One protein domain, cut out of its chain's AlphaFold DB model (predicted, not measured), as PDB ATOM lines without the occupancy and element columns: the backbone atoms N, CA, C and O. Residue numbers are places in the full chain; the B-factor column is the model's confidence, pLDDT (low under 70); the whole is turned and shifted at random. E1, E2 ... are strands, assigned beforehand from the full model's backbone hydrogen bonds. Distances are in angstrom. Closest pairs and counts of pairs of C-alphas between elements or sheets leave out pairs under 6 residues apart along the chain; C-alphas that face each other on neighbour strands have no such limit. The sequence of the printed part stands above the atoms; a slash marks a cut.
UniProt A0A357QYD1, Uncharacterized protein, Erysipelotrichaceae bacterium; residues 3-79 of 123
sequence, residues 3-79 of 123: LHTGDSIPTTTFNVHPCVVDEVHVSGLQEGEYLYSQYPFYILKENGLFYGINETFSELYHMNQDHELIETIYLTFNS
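What this domain is: This is residues 3 to 79 of the 123 residues of an uncharacterized protein of Erysipelotrichaceae bacterium (UniProt A0A357QYD1). With little regular structure, this elongated domain has the antiparallel sheet E3-E5-E6 toward one end; E6 runs on into E7, whose parallel pair with E1 lies toward the other end. The antiparallel pair E2 and E4 lies between, near the middle. The 77 printed residues include seven named strands, E1 to E7 in order, holding 29 residues; the class is all strand. The whole is compact, radius of gyration of the C-alphas 12.3 A, spans 41 by 23 by 18 A.

Where its parts are: E1 is residues 13 to 17, C-alpha 13 at (175.061, 230.946, 181.821); E2 24 to 27; E3 34 to 36; E4 49 to 51; E5 59 to 63; E6 69 to 74, 14.0 A; E7 76 to 78, C-alpha 78 at (180.226, 235.222, 179.324).

How they stand to each other: Within hydrogen-bond range are N 14 and O 76 of E1 and E7, 2.9 A; N 50 and O 24 of E2 and E4, 2.9 A; N 36 and O 61 of E3 and E5, 2.8 A; and N 60 and O 73 of the hairpin E5 and E6, 2.9 A. E2 and E5 are apart.

The domain as a whole: The printed part has no cut; the E3 to E4 link is long. No printed residue is under 70 in pLDDT.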
ATOM      1  N   LEU A   3     166.083 229.540 186.153       96.31
ATOM      2  CA  LEU A   3     166.691 230.710 185.526       96.31
ATOM      3  C   LEU A   3     166.654 230.566 184.005       96.31
ATOM      4  O   LEU A   3     166.870 229.474 183.474       96.31
ATOM      5  N   HIS A   4     166.378 231.658 183.303       97.12
ATOM      6  CA  HIS A   4     166.337 231.674 181.846       97.12
ATOM      7  C   HIS A   4     166.664 233.049 181.267       97.12
ATOM      8  O   HIS A   4     166.619 234.063 181.965       97.12
ATOM      9  N   THR A   5     166.989 233.078 179.976       96.00
ATOM     10  CA  THR A   5     167.143 234.328 179.221       96.00
ATOM     11  C   THR A   5     165.785 234.990 178.948       96.00
ATOM     12  O   THR A   5     164.728 234.380 179.153       96.00
ATOM     13  N   GLY A   6     165.796 236.222 178.427       92.06
ATOM     14  CA  GLY A   6     164.588 236.907 177.939       92.06
ATOM     15  C   GLY A   6     163.807 236.112 176.878       92.06
ATOM     16  O   GLY A   6     162.581 236.188 176.831       92.06
ATOM     17  N   ASP A   7     164.488 235.250 176.118       94.12
ATOM     18  CA  ASP A   7     163.883 234.337 175.136       94.12
ATOM     19  C   ASP A   7     163.357 233.027 175.754       94.12
ATOM     20  O   ASP A   7     163.017 232.080 175.046       94.12
ATOM     21  N   SER A   8     163.273 232.952 177.087       94.69
ATOM     22  CA  SER A   8     162.796 231.779 177.839       94.69
ATOM     23  C   SER A   8     163.643 230.515 177.657       94.69
ATOM     24  O   SER A   8     163.137 229.405 177.813       94.69
ATOM     25  N   ILE A   9     164.936 230.662 177.354       96.50
ATOM     26  CA  ILE A   9     165.877 229.538 177.270       96.50
ATOM     27  C   ILE A   9     166.420 229.253 178.677       96.50
ATOM     28  O   ILE A   9     167.119 230.113 179.220       96.50
ATOM     29  N   PRO A  10     166.136 228.083 179.285       97.00
ATOM     30  CA  PRO A  10     166.649 227.741 180.608       97.00
ATOM     31  C   PRO A  10     168.175 227.687 180.615       97.00
ATOM     32  O   PRO A  10     168.777 226.975 179.811       97.00
ATOM     33  N   THR A  11     168.802 228.432 181.521       97.00
ATOM     34  CA  THR A  11     170.261 228.517 181.616       97.00
ATOM     35  C   THR A  11     170.690 229.103 182.958       97.00
ATOM     36  O   THR A  11     169.959 229.863 183.587       97.00
ATOM     37  N   THR A  12     171.908 228.782 183.383       96.31
ATOM     38  CA  THR A  12     172.634 229.510 184.437       96.31
ATOM     39  C   THR A  12     173.853 230.253 183.885       96.31
ATOM     40  O   THR A  12     174.646 230.812 184.638       96.31
ATOM     41  N   THR A  13     174.011 230.244 182.559       95.44
ATOM     42  CA  THR A  13     175.061 230.946 181.821       95.44
ATOM     43  C   THR A  13     174.447 232.079 181.008       95.44
ATOM     44  O   THR A  13     173.549 231.821 180.206       95.44
ATOM     45  N   PHE A  14     174.942 233.299 181.202       94.44
ATOM     46  CA  PHE A  14     174.399 234.523 180.611       94.44
ATOM     47  C   PHE A  14     175.490 235.356 179.948       94.44
ATOM     48  O   PHE A  14     176.615 235.433 180.440       94.44
ATOM     49  N   ASN A  15     175.164 236.019 178.849       93.31
ATOM     50  CA  ASN A  15     176.050 236.955 178.173       93.31
ATOM     51  C   ASN A  15     175.922 238.353 178.793       93.31
ATOM     52  O   ASN A  15     174.818 238.855 178.990       93.31
ATOM     53  N   VAL A  16     177.051 238.996 179.094       89.25
ATOM     54  CA  VAL A  16     177.114 240.356 179.681       89.25
ATOM     55  C   VAL A  16     178.109 241.239 178.935       89.25
ATOM     56  O   VAL A  16     178.852 242.022 179.523       89.25
ATOM     57  N   HIS A  17     178.164 241.100 177.613       86.31
ATOM     58  CA  HIS A  17     179.119 241.822 176.779       86.31
ATOM     59  C   HIS A  17     178.425 242.879 175.903       86.31
ATOM     60  O   HIS A  17     177.241 242.763 175.602       86.31
ATOM     61  N   PRO A  18     179.140 243.912 175.413       81.81
ATOM     62  CA  PRO A  18     178.520 244.993 174.636       81.81
ATOM     63  C   PRO A  18     177.780 244.535 173.370       81.81
ATOM     64  O   PRO A  18     176.862 245.211 172.919       81.81
ATOM     65  N   CYS A  19     178.198 243.409 172.780       86.12
ATOM     66  CA  CYS A  19     177.579 242.870 171.569       86.12
ATOM     67  C   CYS A  19     176.234 242.154 171.830       86.12
ATOM     68  O   CYS A  19     175.371 242.180 170.959       86.12
ATOM     69  N   VAL A  20     176.068 241.515 172.996       88.44
ATOM     70  CA  VAL A  20     174.884 240.750 173.415       88.44
ATOM     71  C   VAL A  20     174.834 240.765 174.942       88.44
ATOM     72  O   VAL A  20     175.782 240.356 175.615       88.44
ATOM     73  N   VAL A  21     173.708 241.226 175.475       91.00
ATOM     74  CA  VAL A  21     173.411 241.187 176.906       91.00
ATOM     75  C   VAL A  21     172.143 240.377 177.082       91.00
ATOM     76  O   VAL A  21     171.100 240.746 176.540       91.00
ATOM     77  N   ASP A  22     172.237 239.291 177.837       94.25
ATOM     78  CA  ASP A  22     171.073 238.505 178.212       94.25
ATOM     79  C   ASP A  22     170.360 239.169 179.386       94.25
ATOM     80  O   ASP A  22     170.964 239.534 180.397       94.25
ATOM     81  N   GLU A  23     169.041 239.277 179.279       94.31
ATOM     82  CA  GLU A  23     168.215 239.544 180.447       94.31
ATOM     83  C   GLU A  23     168.101 238.271 181.285       94.31
ATOM     84  O   GLU A  23     167.715 237.217 180.776       94.31
ATOM     85  N   VAL A  24     168.403 238.378 182.578       94.94
ATOM     86  CA  VAL A  24     168.257 237.274 183.527       94.94
ATOM     87  C   VAL A  24     166.836 237.275 184.071       94.94
ATOM     88  O   VAL A  24     166.409 238.235 184.717       94.94
ATOM     89  N   HIS A  25     166.111 236.187 183.851       96.44
ATOM     90  CA  HIS A  25     164.762 235.989 184.370       96.44
ATOM     91  C   HIS A  25     164.699 234.758 185.271       96.44
ATOM     92  O   HIS A  25     165.418 233.778 185.072       96.44
ATOM     93  N   VAL A  26     163.817 234.817 186.262       95.56
ATOM     94  CA  VAL A  26     163.518 233.746 187.214       95.56
ATOM     95  C   VAL A  26     162.041 233.392 187.129       95.56
ATOM     96  O   VAL A  26     161.178 234.268 187.181       95.56
ATOM     97  N   SER A  27     161.736 232.098 187.087       95.56
ATOM     98  CA  SER A  27     160.365 231.590 187.146       95.56
ATOM     99  C   SER A  27     160.228 230.369 188.058       95.56
ATOM    100  O   SER A  27     161.186 229.656 188.356       95.56
ATOM    101  N   GLY A  28     159.010 230.120 188.545       94.12
ATOM    102  CA  GLY A  28     158.713 228.952 189.380       94.12
ATOM    103  C   GLY A  28     159.298 229.006 190.796       94.12
ATOM    104  O   GLY A  28     159.634 227.952 191.337       94.12
ATOM    105  N   LEU A  29     159.449 230.209 191.364       93.88
ATOM    106  CA  LEU A  29     159.520 230.398 192.819       93.88
ATOM    107  C   LEU A  29     158.133 230.131 193.410       93.88
ATOM    108  O   LEU A  29     157.140 230.647 192.892       93.88
ATOM    109  N   GLN A  30     158.064 229.315 194.458       95.62
ATOM    110  CA  GLN A  30     156.819 229.106 195.197       95.62
ATOM    111  C   GLN A  30     156.534 230.282 196.137       95.62
ATOM    112  O   GLN A  30     157.404 231.103 196.430       95.62
ATOM    113  N   GLU A  31     155.299 230.361 196.628       94.88
ATOM    114  CA  GLU A  31     154.933 231.341 197.648       94.88
ATOM    115  C   GLU A  31     155.815 231.174 198.899       94.88
ATOM    116  O   GLU A  31     155.998 230.067 199.400       94.88
ATOM    117  N   GLY A  32     156.389 232.283 199.377       95.00
ATOM    118  CA  GLY A  32     157.301 232.305 200.525       95.00
ATOM    119  C   GLY A  32     158.758 231.954 200.204       95.00
ATOM    120  O   GLY A  32     159.632 232.216 201.027       95.00
ATOM    121  N   GLU A  33     159.053 231.422 199.015       95.94
ATOM    122  CA  GLU A  33     160.431 231.228 198.565       95.94
ATOM    123  C   GLU A  33     161.043 232.537 198.060       95.94
ATOM    124  O   GLU A  33     160.371 233.383 197.463       95.94
ATOM    125  N   TYR A  34     162.349 232.698 198.258       93.94
ATOM    126  CA  TYR A  34     163.081 233.862 197.778       93.94
ATOM    127  C   TYR A  34     164.502 233.498 197.358       93.94
ATOM    128  O   TYR A  34     165.045 232.453 197.716       93.94
ATOM    129  N   LEU A  35     165.106 234.386 196.575       93.25
ATOM    130  CA  LEU A  35     166.516 234.301 196.232       93.25
ATOM    131  C   LEU A  35     167.318 235.219 197.139       93.25
ATOM    132  O   LEU A  35     166.861 236.291 197.523       93.25
ATOM    133  N   TYR A  36     168.519 234.793 197.487       91.62
ATOM    134  CA  TYR A  36     169.473 235.552 198.273       91.62
ATOM    135  C   TYR A  36     170.828 235.536 197.568       91.62
ATOM    136  O   TYR A  36     171.205 234.556 196.933       91.62
ATOM    137  N   SER A  37     171.578 236.626 197.681       91.12
ATOM    138  CA  SER A  37     172.975 236.683 197.263       91.12
ATOM    139  C   SER A  37     173.765 237.445 198.313       91.12
ATOM    140  O   SER A  37     173.233 238.344 198.964       91.12
ATOM    141  N   GLN A  38     175.048 237.114 198.456       88.50
ATOM    142  CA  GLN A  38     175.963 237.898 199.291       88.50
ATOM    143  C   GLN A  38     176.244 239.283 198.682       88.50
ATOM    144  O   GLN A  38     176.690 240.188 199.386       88.50
ATOM    145  N   TYR A  39     175.956 239.461 197.389       86.50
ATOM    146  CA  TYR A  39     176.048 240.740 196.702       86.50
ATOM    147  C   TYR A  39     174.725 241.510 196.850       86.50
ATOM    148  O   TYR A  39     173.681 241.044 196.390       86.50
ATOM    149  N   PRO A  40     174.732 242.694 197.486       70.69
ATOM    150  CA  PRO A  40     173.512 243.308 198.013       70.69
ATOM    151  C   PRO A  40     172.705 244.122 196.987       70.69
ATOM    152  O   PRO A  40     171.763 244.813 197.370       70.69
ATOM    153  N   PHE A  41     173.063 244.096 195.701       79.56
ATOM    154  CA  PHE A  41     172.534 245.039 194.711       79.56
ATOM    155  C   PHE A  41     171.866 244.339 193.530       79.56
ATOM    156  O   PHE A  41     172.343 244.419 192.403       79.56
ATOM    157  N   TYR A  42     170.735 243.683 193.774       86.44
ATOM    158  CA  TYR A  42     169.839 243.274 192.697       86.44
ATOM    159  C   TYR A  42     168.387 243.622 193.035       86.44
ATOM    160  O   TYR A  42     168.027 243.829 194.195       86.44
ATOM    161  N   ILE A  43     167.549 243.708 192.006       86.12
ATOM    162  CA  ILE A  43     166.108 243.944 192.128       86.12
ATOM    163  C   ILE A  43     165.395 242.862 191.324       86.12
ATOM    164  O   ILE A  43     165.638 242.738 190.125       86.12
ATOM    165  N   LEU A  44     164.500 242.114 191.970       90.50
ATOM    166  CA  LEU A  44     163.577 241.204 191.294       90.50
ATOM    167  C   LEU A  44     162.256 241.922 191.039       90.50
ATOM    168  O   LEU A  44     161.605 242.374 191.983       90.50
ATOM    169  N   LYS A  45     161.860 242.046 189.775       90.88
ATOM    170  CA  LYS A  45     160.533 242.558 189.413       90.88
ATOM    171  C   LYS A  45     159.477 241.453 189.489       90.88
ATOM    172  O   LYS A  45     159.794 240.273 189.403       90.88
ATOM    173  N   GLU A  46     158.205 241.852 189.562       88.88
ATOM    174  CA  GLU A  46     157.048 240.936 189.598       88.88
ATOM    175  C   GLU A  46     156.982 239.976 188.397       88.88
ATOM    176  O   GLU A  46     156.445 238.881 188.510       88.88
ATOM    177  N   ASN A  47     157.552 240.361 187.249       87.38
ATOM    178  CA  ASN A  47     157.633 239.515 186.056       87.38
ATOM    179  C   ASN A  47     158.818 238.530 186.067       87.38
ATOM    180  O   ASN A  47     159.058 237.886 185.052       87.38
ATOM    181  N   GLY A  48     159.576 238.445 187.163       90.88
ATOM    182  CA  GLY A  48     160.737 237.563 187.281       90.88
ATOM    183  C   GLY A  48     162.054 238.152 186.767       90.88
ATOM    184  O   GLY A  48     163.085 237.499 186.885       90.88
ATOM    185  N   LEU A  49     162.059 239.378 186.233       93.19
ATOM    186  CA  LEU A  49     163.271 240.015 185.713       93.19
ATOM    187  C   LEU A  49     164.209 240.447 186.849       93.19
ATOM    188  O   LEU A  49     163.814 241.229 187.723       93.19
ATOM    189  N   PHE A  50     165.461 239.990 186.791       91.56
ATOM    190  CA  PHE A  50     166.544 240.391 187.683       91.56
ATOM    191  C   PHE A  50     167.349 241.564 187.114       91.56
ATOM    192  O   PHE A  50     168.086 241.430 186.141       91.56
ATOM    193  N   TYR A  51     167.262 242.721 187.772       88.25
ATOM    194  CA  TYR A  51     168.113 243.884 187.505       88.25
ATOM    195  C   TYR A  51     169.288 243.962 188.468       88.25
ATOM    196  O   TYR A  51     169.169 243.573 189.626       88.25
ATOM    197  N   GLY A  52     170.392 244.558 188.013       85.06
ATOM    198  CA  GLY A  52     171.580 244.798 188.842       85.06
ATOM    199  C   GLY A  52     172.465 243.569 189.037       85.06
ATOM    200  O   GLY A  52     173.542 243.683 189.612       85.06
ATOM    201  N   ILE A  53     172.047 242.417 188.509       87.31
ATOM    202  CA  ILE A  53     172.883 241.229 188.423       87.31
ATOM    203  C   ILE A  53     173.920 241.409 187.306       87.31
ATOM    204  O   ILE A  53     173.610 241.935 186.238       87.31
ATOM    205  N   ASN A  54     175.164 241.022 187.574       87.00
ATOM    206  CA  ASN A  54     176.288 241.138 186.647       87.00
ATOM    207  C   ASN A  54     177.334 240.051 186.944       87.00
ATOM    208  O   ASN A  54     177.134 239.223 187.834       87.00
ATOM    209  N   GLU A  55     178.477 240.090 186.260       88.25
ATOM    210  CA  GLU A  55     179.565 239.114 186.373       88.25
ATOM    211  C   GLU A  55     180.171 238.959 187.777       88.25
ATOM    212  O   GLU A  55     180.902 238.001 188.022       88.25
ATOM    213  N   THR A  56     179.884 239.872 188.712       88.19
ATOM    214  CA  THR A  56     180.324 239.726 190.109       88.19
ATOM    215  C   THR A  56     179.491 238.704 190.881       88.19
ATOM    216  O   THR A  56     179.968 238.149 191.869       88.19
ATOM    217  N   PHE A  57     178.277 238.400 190.417       90.38
ATOM    218  CA  PHE A  57     177.435 237.365 190.996       90.38
ATOM    219  C   PHE A  57     177.897 235.991 190.508       90.38
ATOM    220  O   PHE A  57     177.737 235.645 189.345       90.38
ATOM    221  N   SER A  58     178.431 235.171 191.408       91.19
ATOM    222  CA  SER A  58     178.749 233.767 191.116       91.19
ATOM    223  C   SER A  58     177.702 232.801 191.662       91.19
ATOM    224  O   SER A  58     177.611 231.668 191.198       91.19
ATOM    225  N   GLU A  59     176.927 233.235 192.658       94.19
ATOM    226  CA  GLU A  59     176.041 232.376 193.440       94.19
ATOM    227  C   GLU A  59     174.724 233.079 193.792       94.19
ATOM    228  O   GLU A  59     174.696 234.251 194.201       94.19
ATOM    229  N   LEU A  60     173.638 232.317 193.682       94.12
ATOM    230  CA  LEU A  60     172.321 232.621 194.228       94.12
ATOM    231  C   LEU A  60     171.897 231.486 195.158       94.12
ATOM    232  O   LEU A  60     171.993 230.314 194.808       94.12
ATOM    233  N   TYR A  61     171.394 231.838 196.330       95.31
ATOM    234  CA  TYR A  61     170.850 230.900 197.303       95.31
ATOM    235  C   TYR A  61     169.332 230.937 197.208       95.31
ATOM    236  O   TYR A  61     168.723 231.991 197.396       95.31
ATOM    237  N   HIS A  62     168.722 229.801 196.899       96.19
ATOM    238  CA  HIS A  62     167.275 229.641 196.917       96.19
ATOM    239  C   HIS A  62     166.851 229.228 198.322       96.19
ATOM    240  O   HIS A  62     167.268 228.185 198.826       96.19
ATOM    241  N   MET A  63     166.056 230.076 198.961       97.62
ATOM    242  CA  MET A  63     165.646 229.943 200.352       97.62
ATOM    243  C   MET A  63     164.137 229.724 200.432       97.62
ATOM    244  O   MET A  63     163.383 230.306 199.646       97.62
ATOM    245  N   ASN A  64     163.688 228.922 201.396       97.50
ATOM    246  CA  ASN A  64     162.269 228.810 201.730       97.50
ATOM    247  C   ASN A  64     161.827 229.916 202.712       97.50
ATOM    248  O   ASN A  64     162.632 230.717 203.193       97.50
ATOM    249  N   GLN A  65     160.534 229.929 203.039       97.38
ATOM    250  CA  GLN A  65     159.937 230.875 203.990       97.38
ATOM    251  C   GLN A  65     160.510 230.781 205.416       97.38
ATOM    252  O   GLN A  65     160.448 231.753 206.165       97.38
ATOM    253  N   ASP A  66     161.076 229.628 205.781       98.19
ATOM    254  CA  ASP A  66     161.666 229.347 207.092       98.19
ATOM    255  C   ASP A  66     163.174 229.682 207.136       98.19
ATOM    256  O   ASP A  66     163.858 229.388 208.116       98.19
ATOM    257  N   HIS A  67     163.695 230.340 206.089       97.06
ATOM    258  CA  HIS A  67     165.108 230.689 205.900       97.06
ATOM    259  C   HIS A  67     166.054 229.482 205.796       97.06
ATOM    260  O   HIS A  67     167.252 229.594 206.070       97.06
ATOM    261  N   GLU A  68     165.545 228.334 205.358       98.00
ATOM    262  CA  GLU A  68     166.354 227.160 205.051       98.00
ATOM    263  C   GLU A  68     166.792 227.187 203.583       98.00
ATOM    264  O   GLU A  68     166.033 227.567 202.686       98.00
ATOM    265  N   LEU A  69     168.035 226.771 203.340       97.69
ATOM    266  CA  LEU A  69     168.592 226.649 201.997       97.69
ATOM    267  C   LEU A  69     167.958 225.450 201.281       97.69
ATOM    268  O   LEU A  69     168.155 224.309 201.699       97.69
ATOM    269  N   ILE A  70     167.251 225.714 200.183       97.94
ATOM    270  CA  ILE A  70     166.742 224.688 199.266       97.94
ATOM    271  C   ILE A  70     167.873 224.245 198.332       97.94
ATOM    272  O   ILE A  70     168.187 223.059 198.253       97.94
ATOM    273  N   GLU A  71     168.505 225.200 197.644       97.12
ATOM    274  CA  GLU A  71     169.609 224.944 196.716       97.12
ATOM    275  C   GLU A  71     170.535 226.158 196.541       97.12
ATOM    276  O   GLU A  71     170.136 227.310 196.723       97.12
ATOM    277  N   THR A  72     171.782 225.886 196.150       97.00
ATOM    278  CA  THR A  72     172.743 226.904 195.702       97.00
ATOM    279  C   THR A  72     172.898 226.816 194.194       97.00
ATOM    280  O   THR A  72     173.200 225.751 193.652       97.00
ATOM    281  N   ILE A  73     172.744 227.950 193.523       95.94
ATOM    282  CA  ILE A  73     172.775 228.063 192.071       95.94
ATOM    283  C   ILE A  73     174.014 228.839 191.667       95.94
ATOM    284  O   ILE A  73     174.192 229.991 192.063       95.94
ATOM    285  N   TYR A  74     174.848 228.207 190.851       96.00
ATOM    286  CA  TYR A  74     176.067 228.809 190.330       96.00
ATOM    287  C   TYR A  74     175.795 229.471 188.984       96.00
ATOM    288  O   TYR A  74     175.290 228.829 188.059       96.00
ATOM    289  N   LEU A  75     176.146 230.748 188.885       94.06
ATOM    290  CA  LEU A  75     175.983 231.564 187.691       94.06
ATOM    291  C   LEU A  75     177.302 231.669 186.936       94.06
ATOM    292  O   LEU A  75     178.367 231.826 187.532       94.06
ATOM    293  N   THR A  76     177.220 231.613 185.612       94.94
ATOM    294  CA  THR A  76     178.347 231.886 184.717       94.94
ATOM    295  C   THR A  76     178.010 233.079 183.839       94.94
ATOM    296  O   THR A  76     176.922 233.157 183.277       94.94
ATOM    297  N   PHE A  77     178.955 234.001 183.697       93.00
ATOM    298  CA  PHE A  77     178.790 235.186 182.867       93.00
ATOM    299  C   PHE A  77     179.842 235.210 181.758       93.00
ATOM    300  O   PHE A  77     181.042 235.292 182.021       93.00
ATOM    301  N   ASN A  78     179.386 235.137 180.509       91.25
ATOM    302  CA  ASN A  78     180.226 235.222 179.324       91.25
ATOM    303  C   ASN A  78     180.446 236.694 178.961       91.25
ATOM    304  O   ASN A  78     179.515 237.414 178.596       91.25
ATOM    305  N   SER A  79     181.697 237.140 179.054       84.75
ATOM    306  CA  SER A  79     182.103 238.526 178.785       84.75
ATOM    307  C   SER A  79     182.829 238.714 177.448       84.75
ATOM    308  O   SER A  79     183.168 239.838 177.077       84.75
TER     309      SER A  79